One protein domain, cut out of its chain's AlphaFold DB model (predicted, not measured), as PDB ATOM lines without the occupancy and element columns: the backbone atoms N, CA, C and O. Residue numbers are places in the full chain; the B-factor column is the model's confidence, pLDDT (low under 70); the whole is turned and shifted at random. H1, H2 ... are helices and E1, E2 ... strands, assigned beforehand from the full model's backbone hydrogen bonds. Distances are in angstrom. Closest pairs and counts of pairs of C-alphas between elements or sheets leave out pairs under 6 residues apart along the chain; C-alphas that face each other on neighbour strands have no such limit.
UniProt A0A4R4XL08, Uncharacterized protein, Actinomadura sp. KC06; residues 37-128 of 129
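This is residues 37 to 128 of the 129 residues of an uncharacterized protein of Actinomadura sp. KC06 (UniProt A0A4R4XL08). With little regular structure, this is a loose, flat arch: the small hairpin E1 and E2 sits in the middle, between the long helix H3 and the short helices H1 and H2. The 92 printed residues hold E1, E2, H1, H2, H3 in that order, mostly helix, 35 residues in named elements; the sheet E1 - E2 is antiparallel. The radius of gyration of the C-alphas is 15.9 A, the spans 41 by 39 by 16 A.

E1, residues 37 to 39, begins at C-alpha 37 (24.325, -6.026, 43.192). E2 is 45 to 47, H1 56 to 61, H2 74 to 80. H3, 111 to 126, measures 21.9 A and ends at C-alpha 126 (10.231, -4.938, 49.415).

In the hairpin, N 38 and O 46 are 2.9 A apart. The closest C-alphas of E1 and H3, Leu 37 and Gln 115, are 5.5 A apart. H1 and H2 only just touch, with 3 pairs of C-alphas within 8 A, closest Leu 60 and Ala 80, 6.6 A. Every O i to N i+4 pair in H1, H2 and H3 is within hydrogen-bond range.

The printed part has no cut. Links H1 to H2 and H2 to H3 are long. Residues 54 to 59, 61 to 66, 88 to 92 and 127 to 128 have pLDDT under 70.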
ATOM      1  N   LEU A  37      23.618  -5.690  44.422       94.38
ATOM      2  CA  LEU A  37      24.325  -6.026  43.192       94.38
ATOM      3  C   LEU A  37      25.838  -5.877  43.420       94.38
ATOM      4  O   LEU A  37      26.328  -4.799  43.750       94.38
ATOM      5  N   ALA A  38      26.600  -6.945  43.212       92.50
ATOM      6  CA  ALA A  38      28.040  -6.949  43.447       92.50
ATOM      7  C   ALA A  38      28.817  -7.480  42.232       92.50
ATOM      8  O   ALA A  38      28.288  -8.325  41.497       92.50
ATOM      9  N   PRO A  39      30.065  -7.015  42.028       91.38
ATOM     10  CA  PRO A  39      30.979  -7.626  41.075       91.38
ATOM     11  C   PRO A  39      31.247  -9.087  41.443       91.38
ATOM     12  O   PRO A  39      31.471  -9.421  42.606       91.38
ATOM     13  N   THR A  40      31.220  -9.956  40.445       91.50
ATOM     14  CA  THR A  40      31.518 -11.381  40.558       91.50
ATOM     15  C   THR A  40      32.950 -11.659  40.112       91.50
ATOM     16  O   THR A  40      33.598 -10.808  39.511       91.50
ATOM     17  N   ALA A  41      33.445 -12.877  40.340       88.81
ATOM     18  CA  ALA A  41      34.767 -13.299  39.869       88.81
ATOM     19  C   ALA A  41      34.917 -13.263  38.332       88.81
ATOM     20  O   ALA A  41      36.026 -13.146  37.827       88.81
ATOM     21  N   CYS A  42      33.815 -13.344  37.577       88.88
ATOM     22  CA  CYS A  42      33.829 -13.156  36.121       88.88
ATOM     23  C   CYS A  42      33.649 -11.686  35.693       88.88
ATOM     24  O   CYS A  42      33.304 -11.426  34.542       88.88
ATOM     25  N   ASP A  43      33.808 -10.747  36.633       87.75
ATOM     26  CA  ASP A  43      33.534  -9.314  36.504       87.75
ATOM     27  C   ASP A  43      32.191  -9.016  35.837       87.75
ATOM     28  O   ASP A  43      32.063  -8.100  35.027       87.75
ATOM     29  N   ARG A  44      31.160  -9.789  36.169       91.31
ATOM     30  CA  ARG A  44      29.771  -9.409  35.913       91.31
ATOM     31  C   ARG A  44      29.153  -8.940  37.223       91.31
ATOM     32  O   ARG A  44      29.685  -9.151  38.302       91.31
ATOM     33  N   MET A  45      28.009  -8.294  37.138       93.94
ATOM     34  CA  MET A  45      27.214  -7.855  38.269       93.94
ATOM     35  C   MET A  45      26.078  -8.852  38.484       93.94
ATOM     36  O   MET A  45      25.243  -9.046  37.593       93.94
ATOM     37  N   ALA A  46      26.035  -9.454  39.670       95.62
ATOM     38  CA  ALA A  46      24.971 -10.351  40.113       95.62
ATOM     39  C   ALA A  46      24.456  -9.920  41.491       95.62
ATOM     40  O   ALA A  46      25.176  -9.280  42.256       95.62
ATOM     41  N   VAL A  47      23.212 -10.274  41.820       95.94
ATOM     42  CA  VAL A  47      22.682 -10.031  43.167       95.94
ATOM     43  C   VAL A  47      23.329 -11.008  44.147       95.94
ATOM     44  O   VAL A  47      23.451 -12.198  43.851       95.94
ATOM     45  N   VAL A  48      23.733 -10.528  45.317       93.38
ATOM     46  CA  VAL A  48      24.272 -11.364  46.391       93.38
ATOM     47  C   VAL A  48      23.134 -12.223  46.969       93.38
ATOM     48  O   VAL A  48      22.128 -11.672  47.417       93.38
ATOM     49  N   PRO A  49      23.242 -13.560  46.947       91.31
ATOM     50  CA  PRO A  49      22.234 -14.452  47.515       91.31
ATOM     51  C   PRO A  49      22.214 -14.380  49.048       91.31
ATOM     52  O   PRO A  49      23.226 -14.070  49.673       91.31
ATOM     53  N   THR A  50      21.068 -14.700  49.653       88.88
ATOM     54  CA  THR A  50      20.937 -14.803  51.117       88.88
ATOM     55  C   THR A  50      21.580 -16.078  51.642       88.88
ATOM     56  O   THR A  50      22.191 -16.072  52.707       88.88
ATOM     57  N   GLU A  51      21.462 -17.173  50.894       82.56
ATOM     58  CA  GLU A  51      22.086 -18.439  51.242       82.56
ATOM     59  C   GLU A  51      23.585 -18.358  50.928       82.56
ATOM     60  O   GLU A  51      23.938 -18.142  49.760       82.56
ATOM     61  N   PRO A  52      24.481 -18.546  51.912       72.38
ATOM     62  CA  PRO A  52      25.905 -18.633  51.632       72.38
ATOM     63  C   PRO A  52      26.195 -19.831  50.717       72.38
ATOM     64  O   PRO A  52      25.500 -20.846  50.734       72.38
ATOM     65  N   LEU A  53      27.230 -19.705  49.888       72.56
ATOM     66  CA  LEU A  53      27.856 -20.869  49.262       72.56
ATOM     67  C   LEU A  53      28.706 -21.544  50.342       72.56
ATOM     68  O   LEU A  53      29.744 -21.002  50.707       72.56
ATOM     69  N   GLU A  54      28.262 -22.680  50.875       61.19
ATOM     70  CA  GLU A  54      29.099 -23.516  51.749       61.19
ATOM     71  C   GLU A  54      30.373 -23.942  50.992       61.19
ATOM     72  O   GLU A  54      30.262 -24.381  49.849       61.19
ATOM     73  N   ASP A  55      31.556 -23.770  51.598       57.56
ATOM     74  CA  ASP A  55      32.903 -24.282  51.248       57.56
ATOM     75  C   ASP A  55      33.362 -24.318  49.772       57.56
ATOM     76  O   ASP A  55      34.402 -24.892  49.447       57.56
ATOM     77  N   VAL A  56      32.666 -23.661  48.843       67.00
ATOM     78  CA  VAL A  56      33.085 -23.608  47.432       67.00
ATOM     79  C   VAL A  56      34.401 -22.840  47.285       67.00
ATOM     80  O   VAL A  56      35.244 -23.226  46.480       67.00
ATOM     81  N   THR A  57      34.610 -21.795  48.088       62.28
ATOM     82  CA  THR A  57      35.858 -21.016  48.105       62.28
ATOM     83  C   THR A  57      37.053 -21.880  48.507       62.28
ATOM     84  O   THR A  57      38.075 -21.852  47.826       62.28
ATOM     85  N   ASP A  58      36.907 -22.713  49.539       63.16
ATOM     86  CA  ASP A  58      37.970 -23.613  49.996       63.16
ATOM     87  C   ASP A  58      38.279 -24.686  48.944       63.16
ATOM     88  O   ASP A  58      39.446 -24.953  48.657       63.16
ATOM     89  N   LEU A  59      37.247 -25.240  48.294       66.31
ATOM     90  CA  LEU A  59      37.395 -26.202  47.194       66.31
ATOM     91  C   LEU A  59      38.105 -25.613  45.964       66.31
ATOM     92  O   LEU A  59      38.868 -26.324  45.300       66.31
ATOM     93  N   LEU A  60      37.873 -24.330  45.673       70.50
ATOM     94  CA  LEU A  60      38.557 -23.597  44.605       70.50
ATOM     95  C   LEU A  60      40.034 -23.352  44.950       70.50
ATOM     96  O   LEU A  60      40.892 -23.577  44.098       70.50
ATOM     97  N   ILE A  61      40.340 -22.987  46.200       64.56
ATOM     98  CA  ILE A  61      41.714 -22.741  46.674       64.56
ATOM     99  C   ILE A  61      42.568 -24.017  46.630       64.56
ATOM    100  O   ILE A  61      43.738 -23.962  46.256       64.56
ATOM    101  N   VAL A  62      42.002 -25.183  46.963       65.50
ATOM    102  CA  VAL A  62      42.742 -26.463  46.935       65.50
ATOM    103  C   VAL A  62      42.787 -27.129  45.550       65.50
ATOM    104  O   VAL A  62      43.199 -28.286  45.441       65.50
ATOM    105  N   GLY A  63      42.345 -26.439  44.490       60.12
ATOM    106  CA  GLY A  63      42.432 -26.923  43.108       60.12
ATOM    107  C   GLY A  63      41.530 -28.121  42.793       60.12
ATOM    108  O   GLY A  63      41.780 -28.856  41.838       60.12
ATOM    109  N   ARG A  64      40.469 -28.353  43.577       67.69
ATOM    110  CA  ARG A  64      39.538 -29.479  43.377       67.69
ATOM    111  C   ARG A  64      38.320 -29.063  42.556       67.69
ATOM    112  O   ARG A  64      37.182 -29.292  42.961       67.69
ATOM    113  N   ALA A  65      38.557 -28.508  41.369       66.31
ATOM    114  CA  ALA A  65      37.495 -28.059  40.463       66.31
ATOM    115  C   ALA A  65      36.470 -29.167  40.130       66.31
ATOM    116  O   ALA A  65      35.278 -28.904  40.001       66.31
ATOM    117  N   THR A  66      36.901 -30.432  40.080       65.25
ATOM    118  CA  THR A  66      36.030 -31.600  39.845       65.25
ATOM    119  C   THR A  66      35.079 -31.920  41.004       65.25
ATOM    120  O   THR A  66      34.151 -32.705  40.831       65.25
ATOM    121  N   SER A  67      35.300 -31.333  42.184       74.81
ATOM    122  CA  SER A  67      34.451 -31.500  43.372       74.81
ATOM    123  C   SER A  67      33.430 -30.370  43.539       74.81
ATOM    124  O   SER A  67      32.671 -30.373  44.508       74.81
ATOM    125  N   LEU A  68      33.407 -29.401  42.619       81.25
ATOM    126  CA  LEU A  68      32.503 -28.264  42.703       81.25
ATOM    127  C   LEU A  68      31.054 -28.686  42.427       81.25
ATOM    128  O   LEU A  68      30.799 -29.516  41.548       81.25
ATOM    129  N   PRO A  69      30.079 -28.117  43.154       83.56
ATOM    130  CA  PRO A  69      28.683 -28.426  42.914       83.56
ATOM    131  C   PRO A  69      28.238 -27.901  41.535       83.56
ATOM    132  O   PRO A  69      28.682 -26.835  41.095       83.56
ATOM    133  N   PRO A  70      27.338 -28.618  40.837       87.75
ATOM    134  CA  PRO A  70      26.810 -28.150  39.562       87.75
ATOM    135  C   PRO A  70      25.982 -26.870  39.745       87.75
ATOM    136  O   PRO A  70      25.446 -26.611  40.824       87.75
ATOM    137  N   GLY A  71      25.859 -26.077  38.679       89.50
ATOM    138  CA  GLY A  71      25.100 -24.818  38.672       89.50
ATOM    139  C   GLY A  71      25.941 -23.560  38.917       89.50
ATOM    140  O   GLY A  71      25.438 -22.452  38.731       89.50
ATOM    141  N   LEU A  72      27.224 -23.702  39.270       91.75
ATOM    142  CA  LEU A  72      28.162 -22.579  39.317       91.75
ATOM    143  C   LEU A  72      28.453 -22.023  37.916       91.75
ATOM    144  O   LEU A  72      28.495 -22.756  36.928       91.75
ATOM    145  N   CYS A  73      28.693 -20.716  37.834       91.25
ATOM    146  CA  CYS A  73      29.167 -20.074  36.614       91.25
ATOM    147  C   CYS A  73      30.582 -20.565  36.284       91.25
ATOM    148  O   CYS A  73      31.522 -20.314  37.039       91.25
ATOM    149  N   THR A  74      30.742 -21.213  35.131       89.69
ATOM    150  CA  THR A  74      32.027 -21.761  34.671       89.69
ATOM    151  C   THR A  74      33.101 -20.688  34.523       89.69
ATOM    152  O   THR A  74      34.234 -20.917  34.918       89.69
ATOM    153  N   THR A  75      32.747 -19.484  34.065       89.94
ATOM    154  CA  THR A  75      33.689 -18.355  33.980       89.94
ATOM    155  C   THR A  75      34.156 -17.884  35.357       89.94
ATOM    156  O   THR A  75      35.320 -17.539  35.521       89.94
ATOM    157  N   CYS A  76      33.274 -17.882  36.366       89.00
ATOM    158  CA  CYS A  76      33.684 -17.561  37.736       89.00
ATOM    159  C   CYS A  76      34.635 -18.627  38.294       89.00
ATOM    160  O   CYS A  76      35.582 -18.281  38.989       89.00
ATOM    161  N   VAL A  77      34.373 -19.906  38.002       88.75
ATOM    162  CA  VAL A  77      35.243 -21.017  38.411       88.75
ATOM    163  C   VAL A  77      36.619 -20.884  37.763       88.75
ATOM    164  O   VAL A  77      37.606 -20.901  38.490       88.75
ATOM    165  N   GLY A  78      36.678 -20.673  36.443       86.69
ATOM    166  CA  GLY A  78      37.928 -20.466  35.707       86.69
ATOM    167  C   GLY A  78      38.746 -19.304  36.271       86.69
ATOM    168  O   GLY A  78      39.907 -19.476  36.634       86.69
ATOM    169  N   ALA A  79      38.109 -18.145  36.475       86.00
ATOM    170  CA  ALA A  79      38.765 -16.984  37.077       86.00
ATOM    171  C   ALA A  79      39.307 -17.273  38.489       86.00
ATOM    172  O   ALA A  79      40.408 -16.847  38.830       86.00
ATOM    173  N   ALA A  80      38.563 -18.022  39.309       83.44
ATOM    174  CA  ALA A  80      38.977 -18.361  40.669       83.44
ATOM    175  C   ALA A  80      40.157 -19.349  40.724       83.44
ATOM    176  O   ALA A  80      40.919 -19.311  41.688       83.44
ATOM    177  N   VAL A  81      40.326 -20.207  39.713       83.94
ATOM    178  CA  VAL A  81      41.469 -21.134  39.613       83.94
ATOM    179  C   VAL A  81      42.635 -20.572  38.787       83.94
ATOM    180  O   VAL A  81      43.625 -21.269  38.579       83.94
ATOM    181  N   GLY A  82      42.542 -19.314  38.345       82.62
ATOM    182  CA  GLY A  82      43.604 -18.625  37.613       82.62
ATOM    183  C   GLY A  82      43.665 -18.936  36.116       82.62
ATOM    184  O   GLY A  82      44.724 -18.763  35.518       82.62
ATOM    185  N   GLU A  83      42.568 -19.391  35.501       85.69
ATOM    186  CA  GLU A  83      42.481 -19.473  34.039       85.69
ATOM    187  C   GLU A  83      42.546 -18.071  33.420       85.69
ATOM    188  O   GLU A  83      41.915 -17.125  33.905       85.69
ATOM    189  N   GLU A  84      43.301 -17.939  32.328       79.25
ATOM    190  CA  GLU A  84      43.357 -16.684  31.588       79.25
ATOM    191  C   GLU A  84      41.996 -16.370  30.938       79.25
ATOM    192  O   GLU A  84      41.334 -17.266  30.402       79.25
ATOM    193  N   PRO A  85      41.562 -15.095  30.959       72.44
ATOM    194  CA  PRO A  85      40.422 -14.647  30.172       72.44
ATOM    195  C   PRO A  85      40.621 -14.955  28.683       72.44
ATOM    196  O   PRO A  85      41.742 -14.827  28.189       72.44
ATOM    197  N   PRO A  86      39.554 -15.252  27.928       73.69
ATOM    198  CA  PRO A  86      39.652 -15.265  26.475       73.69
ATOM    199  C   PRO A  86      40.005 -13.860  25.940       73.69
ATOM    200  O   PRO A  86      39.629 -12.843  26.524       73.69
ATOM    201  N   GLU A  87      40.741 -13.782  24.826       70.56
ATOM    202  CA  GLU A  87      41.251 -12.510  24.271       70.56
ATOM    203  C   GLU A  87      40.149 -11.516  23.852       70.56
ATOM    204  O   GLU A  87      40.390 -10.312  23.739       70.56
ATOM    205  N   ASP A  88      38.935 -12.009  23.605       67.00
ATOM    206  CA  ASP A  88      37.755 -11.229  23.232       67.00
ATOM    207  C   ASP A  88      36.885 -10.832  24.435       67.00
ATOM    208  O   ASP A  88      35.772 -10.321  24.262       67.00
ATOM    209  N   ASP A  89      37.384 -11.023  25.659       67.75
ATOM    210  CA  ASP A  89      36.641 -10.703  26.865       67.75
ATOM    211  C   ASP A  89      36.278  -9.201  26.911       67.75
ATOM    212  O   ASP A  89      37.156  -8.335  26.822       67.75
ATOM    213  N   PRO A  90      34.991  -8.841  27.082       60.12
ATOM    214  CA  PRO A  90      34.549  -7.447  27.130       60.12
ATOM    215  C   PRO A  90      35.211  -6.618  28.242       60.12
ATOM    216  O   PRO A  90      35.228  -5.390  28.144       60.12
ATOM    217  N   ARG A  91      35.825  -7.247  29.254       64.75
ATOM    218  CA  ARG A  91      36.696  -6.572  30.233       64.75
ATOM    219  C   ARG A  91      37.866  -5.825  29.586       64.75
ATOM    220  O   ARG A  91      38.321  -4.821  30.129       64.75
ATOM    221  N   ILE A  92      38.327  -6.293  28.429       64.38
ATOM    222  CA  ILE A  92      39.489  -5.771  27.701       64.38
ATOM    223  C   ILE A  92      39.130  -4.489  26.929       64.38
ATOM    224  O   ILE A  92      40.010  -3.696  26.592       64.38
ATOM    225  N   ARG A  93      37.837  -4.228  26.674       70.06
ATOM    226  CA  ARG A  93      37.368  -3.051  25.922       70.06
ATOM    227  C   ARG A  93      36.338  -2.251  26.726       70.06
ATOM    228  O   ARG A  93      35.138  -2.484  26.573       70.06
ATOM    229  N   PRO A  94      36.780  -1.282  27.549       78.44
ATOM    230  CA  PRO A  94      35.874  -0.419  28.295       78.44
ATOM    231  C   PRO A  94      34.905   0.319  27.364       78.44
ATOM    232  O   PRO A  94      35.304   0.891  26.350       78.44
ATOM    233  N   THR A  95      33.632   0.339  27.736       85.56
ATOM    234  CA  THR A  95      32.585   1.147  27.104       85.56
ATOM    235  C   THR A  95      32.285   2.388  27.942       85.56
ATOM    236  O   THR A  95      32.744   2.523  29.074       85.56
ATOM    237  N   THR A  96      31.472   3.300  27.415       91.00
ATOM    238  CA  THR A  96      30.992   4.467  28.166       91.00
ATOM    239  C   THR A  96      29.661   4.151  28.844       91.00
ATOM    240  O   THR A  96      28.739   3.635  28.211       91.00
ATOM    241  N   CYS A  97      29.541   4.465  30.134       93.50
ATOM    242  CA  CYS A  97      28.293   4.346  30.875       93.50
ATOM    243  C   CYS A  97      27.260   5.351  30.350       93.50
ATOM    244  O   CYS A  97      27.516   6.552  30.331       93.50
ATOM    245  N   ARG A  98      26.067   4.866  29.992       93.56
ATOM    246  CA  ARG A  98      24.955   5.691  29.495       93.56
ATOM    247  C   ARG A  98      24.399   6.681  30.514       93.56
ATOM    248  O   ARG A  98      23.834   7.684  30.105       93.56
ATOM    249  N   GLU A  99      24.548   6.393  31.803       94.19
ATOM    250  CA  GLU A  99      23.979   7.212  32.877       94.19
ATOM    251  C   GLU A  99      24.910   8.364  33.270       94.19
ATOM    252  O   GLU A  99      24.496   9.516  33.318       94.19
ATOM    253  N   CYS A 100      26.187   8.068  33.535       95.25
ATOM    254  CA  CYS A 100      27.130   9.054  34.075       95.25
ATOM    255  C   CYS A 100      28.262   9.454  33.119       95.25
ATOM    256  O   CYS A 100      29.085  10.292  33.477       95.25
ATOM    257  N   GLY A 101      28.367   8.835  31.938       93.69
ATOM    258  CA  GLY A 101      29.451   9.089  30.981       93.69
ATOM    259  C   GLY A 101      30.825   8.536  31.388       93.69
ATOM    260  O   GLY A 101      31.788   8.695  30.644       93.69
ATOM    261  N   GLY A 102      30.940   7.880  32.546       91.94
ATOM    262  CA  GLY A 102      32.187   7.265  33.008       91.94
ATOM    263  C   GLY A 102      32.560   5.995  32.237       91.94
ATOM    264  O   GLY A 102      31.704   5.352  31.627       91.94
ATOM    265  N   ALA A 103      33.832   5.594  32.297       88.25
ATOM    266  CA  ALA A 103      34.278   4.316  31.742       88.25
ATOM    267  C   ALA A 103      33.614   3.130  32.468       88.25
ATOM    268  O   ALA A 103      33.393   3.155  33.681       88.25
ATOM    269  N   SER A 104      33.291   2.080  31.720       86.06
ATOM    270  CA  SER A 104      32.562   0.905  32.186       86.06
ATOM    271  C   SER A 104      33.146  -0.355  31.559       86.06
ATOM    272  O   SER A 104      33.127  -0.513  30.345       86.06
ATOM    273  N   SER A 105      33.596  -1.296  32.384       83.75
ATOM    274  CA  SER A 105      33.883  -2.678  31.966       83.75
ATOM    275  C   SER A 105      32.632  -3.572  31.994       83.75
ATOM    276  O   SER A 105      32.704  -4.766  31.727       83.75
ATOM    277  N   GLN A 106      31.467  -3.001  32.324       82.06
ATOM    278  CA  GLN A 106      30.218  -3.712  32.627       82.06
ATOM    279  C   GLN A 106      29.149  -3.534  31.530       82.06
ATOM    280  O   GLN A 106      27.951  -3.759  31.761       82.06
ATOM    281  N   GLY A 107      29.561  -3.107  30.333       83.69
ATOM    282  CA  GLY A 107      28.678  -2.746  29.223       83.69
ATOM    283  C   GLY A 107      28.036  -1.366  29.410       83.69
ATOM    284  O   GLY A 107      28.664  -0.439  29.921       83.69
ATOM    285  N   GLU A 108      26.764  -1.233  29.018       87.69
ATOM    286  CA  GLU A 108      26.063   0.061  28.896       87.69
ATOM    287  C   GLU A 108      25.944   0.867  30.204       87.69
ATOM    288  O   GLU A 108      25.790   2.085  30.162       87.69
ATOM    289  N   TRP A 109      26.054   0.222  31.366       92.00
ATOM    290  CA  TRP A 109      26.075   0.884  32.672       92.00
ATOM    291  C   TRP A 109      27.266   0.423  33.504       92.00
ATOM    292  O   TRP A 109      27.552  -0.777  33.538       92.00
ATOM    293  N   CYS A 110      27.905   1.358  34.215       92.50
ATOM    294  CA  CYS A 110      28.953   1.041  35.182       92.50
ATOM    295  C   CYS A 110      28.366   0.381  36.443       92.50
ATOM    296  O   CYS A 110      27.161   0.455  36.700       92.50
ATOM    297  N   ALA A 111      29.226  -0.246  37.252       91.44
ATOM    298  CA  ALA A 111      28.814  -0.968  38.459       91.44
ATOM    299  C   ALA A 111      28.011  -0.091  39.439       91.44
ATOM    300  O   ALA A 111      26.973  -0.525  39.932       91.44
ATOM    301  N   LEU A 112      28.442   1.159  39.651       93.00
ATOM    302  CA  LEU A 112      27.771   2.093  40.561       93.00
ATOM    303  C   LEU A 112      26.369   2.470  40.068       93.00
ATOM    304  O   LEU A 112      25.409   2.374  40.823       93.00
ATOM    305  N   CYS A 113      26.222   2.831  38.789       95.12
ATOM    306  CA  CYS A 113      24.911   3.161  38.227       95.12
ATOM    307  C   CYS A 113      23.965   1.951  38.236       95.12
ATOM    308  O   CYS A 113      22.785   2.105  38.543       95.12
ATOM    309  N   ARG A 114      24.471   0.736  37.969       95.00
ATOM    310  CA  ARG A 114      23.672  -0.497  38.078       95.00
ATOM    311  C   ARG A 114      23.191  -0.745  39.502       95.00
ATOM    312  O   ARG A 114      22.030  -1.101  39.675       95.00
ATOM    313  N   GLN A 115      24.057  -0.552  40.497       94.62
ATOM    314  CA  GLN A 115      23.687  -0.692  41.904       94.62
ATOM    315  C   GLN A 115      22.609   0.329  42.292       94.62
ATOM    316  O   GLN A 115      21.580  -0.063  42.830       94.62
ATOM    317  N   SER A 116      22.770   1.604  41.926       94.94
ATOM    318  CA  SER A 116      21.767   2.638  42.219       94.94
ATOM    319  C   SER A 116      20.403   2.348  41.585       94.94
ATOM    320  O   SER A 116      19.367   2.559  42.219       94.94
ATOM    321  N   LEU A 117      20.378   1.863  40.339       94.81
ATOM    322  CA  LEU A 117      19.143   1.444  39.666       94.81
ATOM    323  C   LEU A 117      18.532   0.203  40.332       94.81
ATOM    324  O   LEU A 117      17.316   0.123  40.519       94.81
ATOM    325  N   HIS A 118      19.378  -0.747  40.733       95.25
ATOM    326  CA  HIS A 118      18.960  -1.925  41.477       95.25
ATOM    327  C   HIS A 118      18.324  -1.557  42.818       95.25
ATOM    328  O   HIS A 118      17.248  -2.069  43.101       95.25
ATOM    329  N   ASP A 119      18.898  -0.640  43.594       94.50
ATOM    330  CA  ASP A 119      18.342  -0.215  44.884       94.50
ATOM    331  C   ASP A 119      16.959   0.430  44.739       94.50
ATOM    332  O   ASP A 119      16.030   0.104  45.489       94.50
ATOM    333  N   GLN A 120      16.791   1.288  43.728       93.56
ATOM    334  CA  GLN A 120      15.497   1.895  43.402       93.56
ATOM    335  C   GLN A 120      14.456   0.816  43.103       93.56
ATOM    336  O   GLN A 120      13.396   0.773  43.724       93.56
ATOM    337  N   TRP A 121      14.782  -0.122  42.222       93.06
ATOM    338  CA  TRP A 121      13.879  -1.211  41.868       93.06
ATOM    339  C   TRP A 121      13.624  -2.195  43.018       93.06
ATOM    340  O   TRP A 121      12.487  -2.610  43.241       93.06
ATOM    341  N   TRP A 122      14.644  -2.547  43.796       87.69
ATOM    342  CA  TRP A 122      14.533  -3.504  44.894       87.69
ATOM    343  C   TRP A 122      13.689  -2.958  46.046       87.69
ATOM    344  O   TRP A 122      12.905  -3.695  46.648       87.69
ATOM    345  N   SER A 123      13.793  -1.655  46.332       84.12
ATOM    346  CA  SER A 123      12.951  -0.998  47.338       84.12
ATOM    347  C   SER A 123      11.461  -1.066  46.981       84.12
ATOM    348  O   SER A 123      10.650  -1.397  47.847       84.12
ATOM    349  N   THR A 124      11.101  -0.891  45.701       82.38
ATOM    350  CA  THR A 124       9.700  -1.014  45.251       82.38
ATOM    351  C   THR A 124       9.130  -2.420  45.432       82.38
ATOM    352  O   THR A 124       7.933  -2.565  45.657       82.38
ATOM    353  N   ARG A 125       9.975  -3.459  45.390       73.81
ATOM    354  CA  ARG A 125       9.560  -4.851  45.622       73.81
ATOM    355  C   ARG A 125       9.426  -5.209  47.097       73.81
ATOM    356  O   ARG A 125       8.511  -5.942  47.447       73.81
ATOM    357  N   ARG A 126      10.307  -4.694  47.962       70.31
ATOM    358  CA  ARG A 126      10.231  -4.938  49.415       70.31
ATOM    359  C   ARG A 126       9.100  -4.171  50.101       70.31
ATOM    360  O   ARG A 126       8.637  -4.605  51.141       70.31
ATOM    361  N   GLY A 127       8.651  -3.050  49.534       58.41
ATOM    362  CA  GLY A 127       7.508  -2.288  50.055       58.41
ATOM    363  C   GLY A 127       6.129  -2.883  49.730       58.41
ATOM    364  O   GLY A 127       5.124  -2.298  50.116       58.41
ATOM    365  N   GLN A 128       6.069  -3.998  48.991       50.81
ATOM    366  CA  GLN A 128       4.830  -4.692  48.606       50.81
ATOM    367  C   GLN A 128       4.587  -5.995  49.394       50.81
ATOM    368  O   GLN A 128       3.688  -6.760  49.047       50.81
TER     369      GLN A 128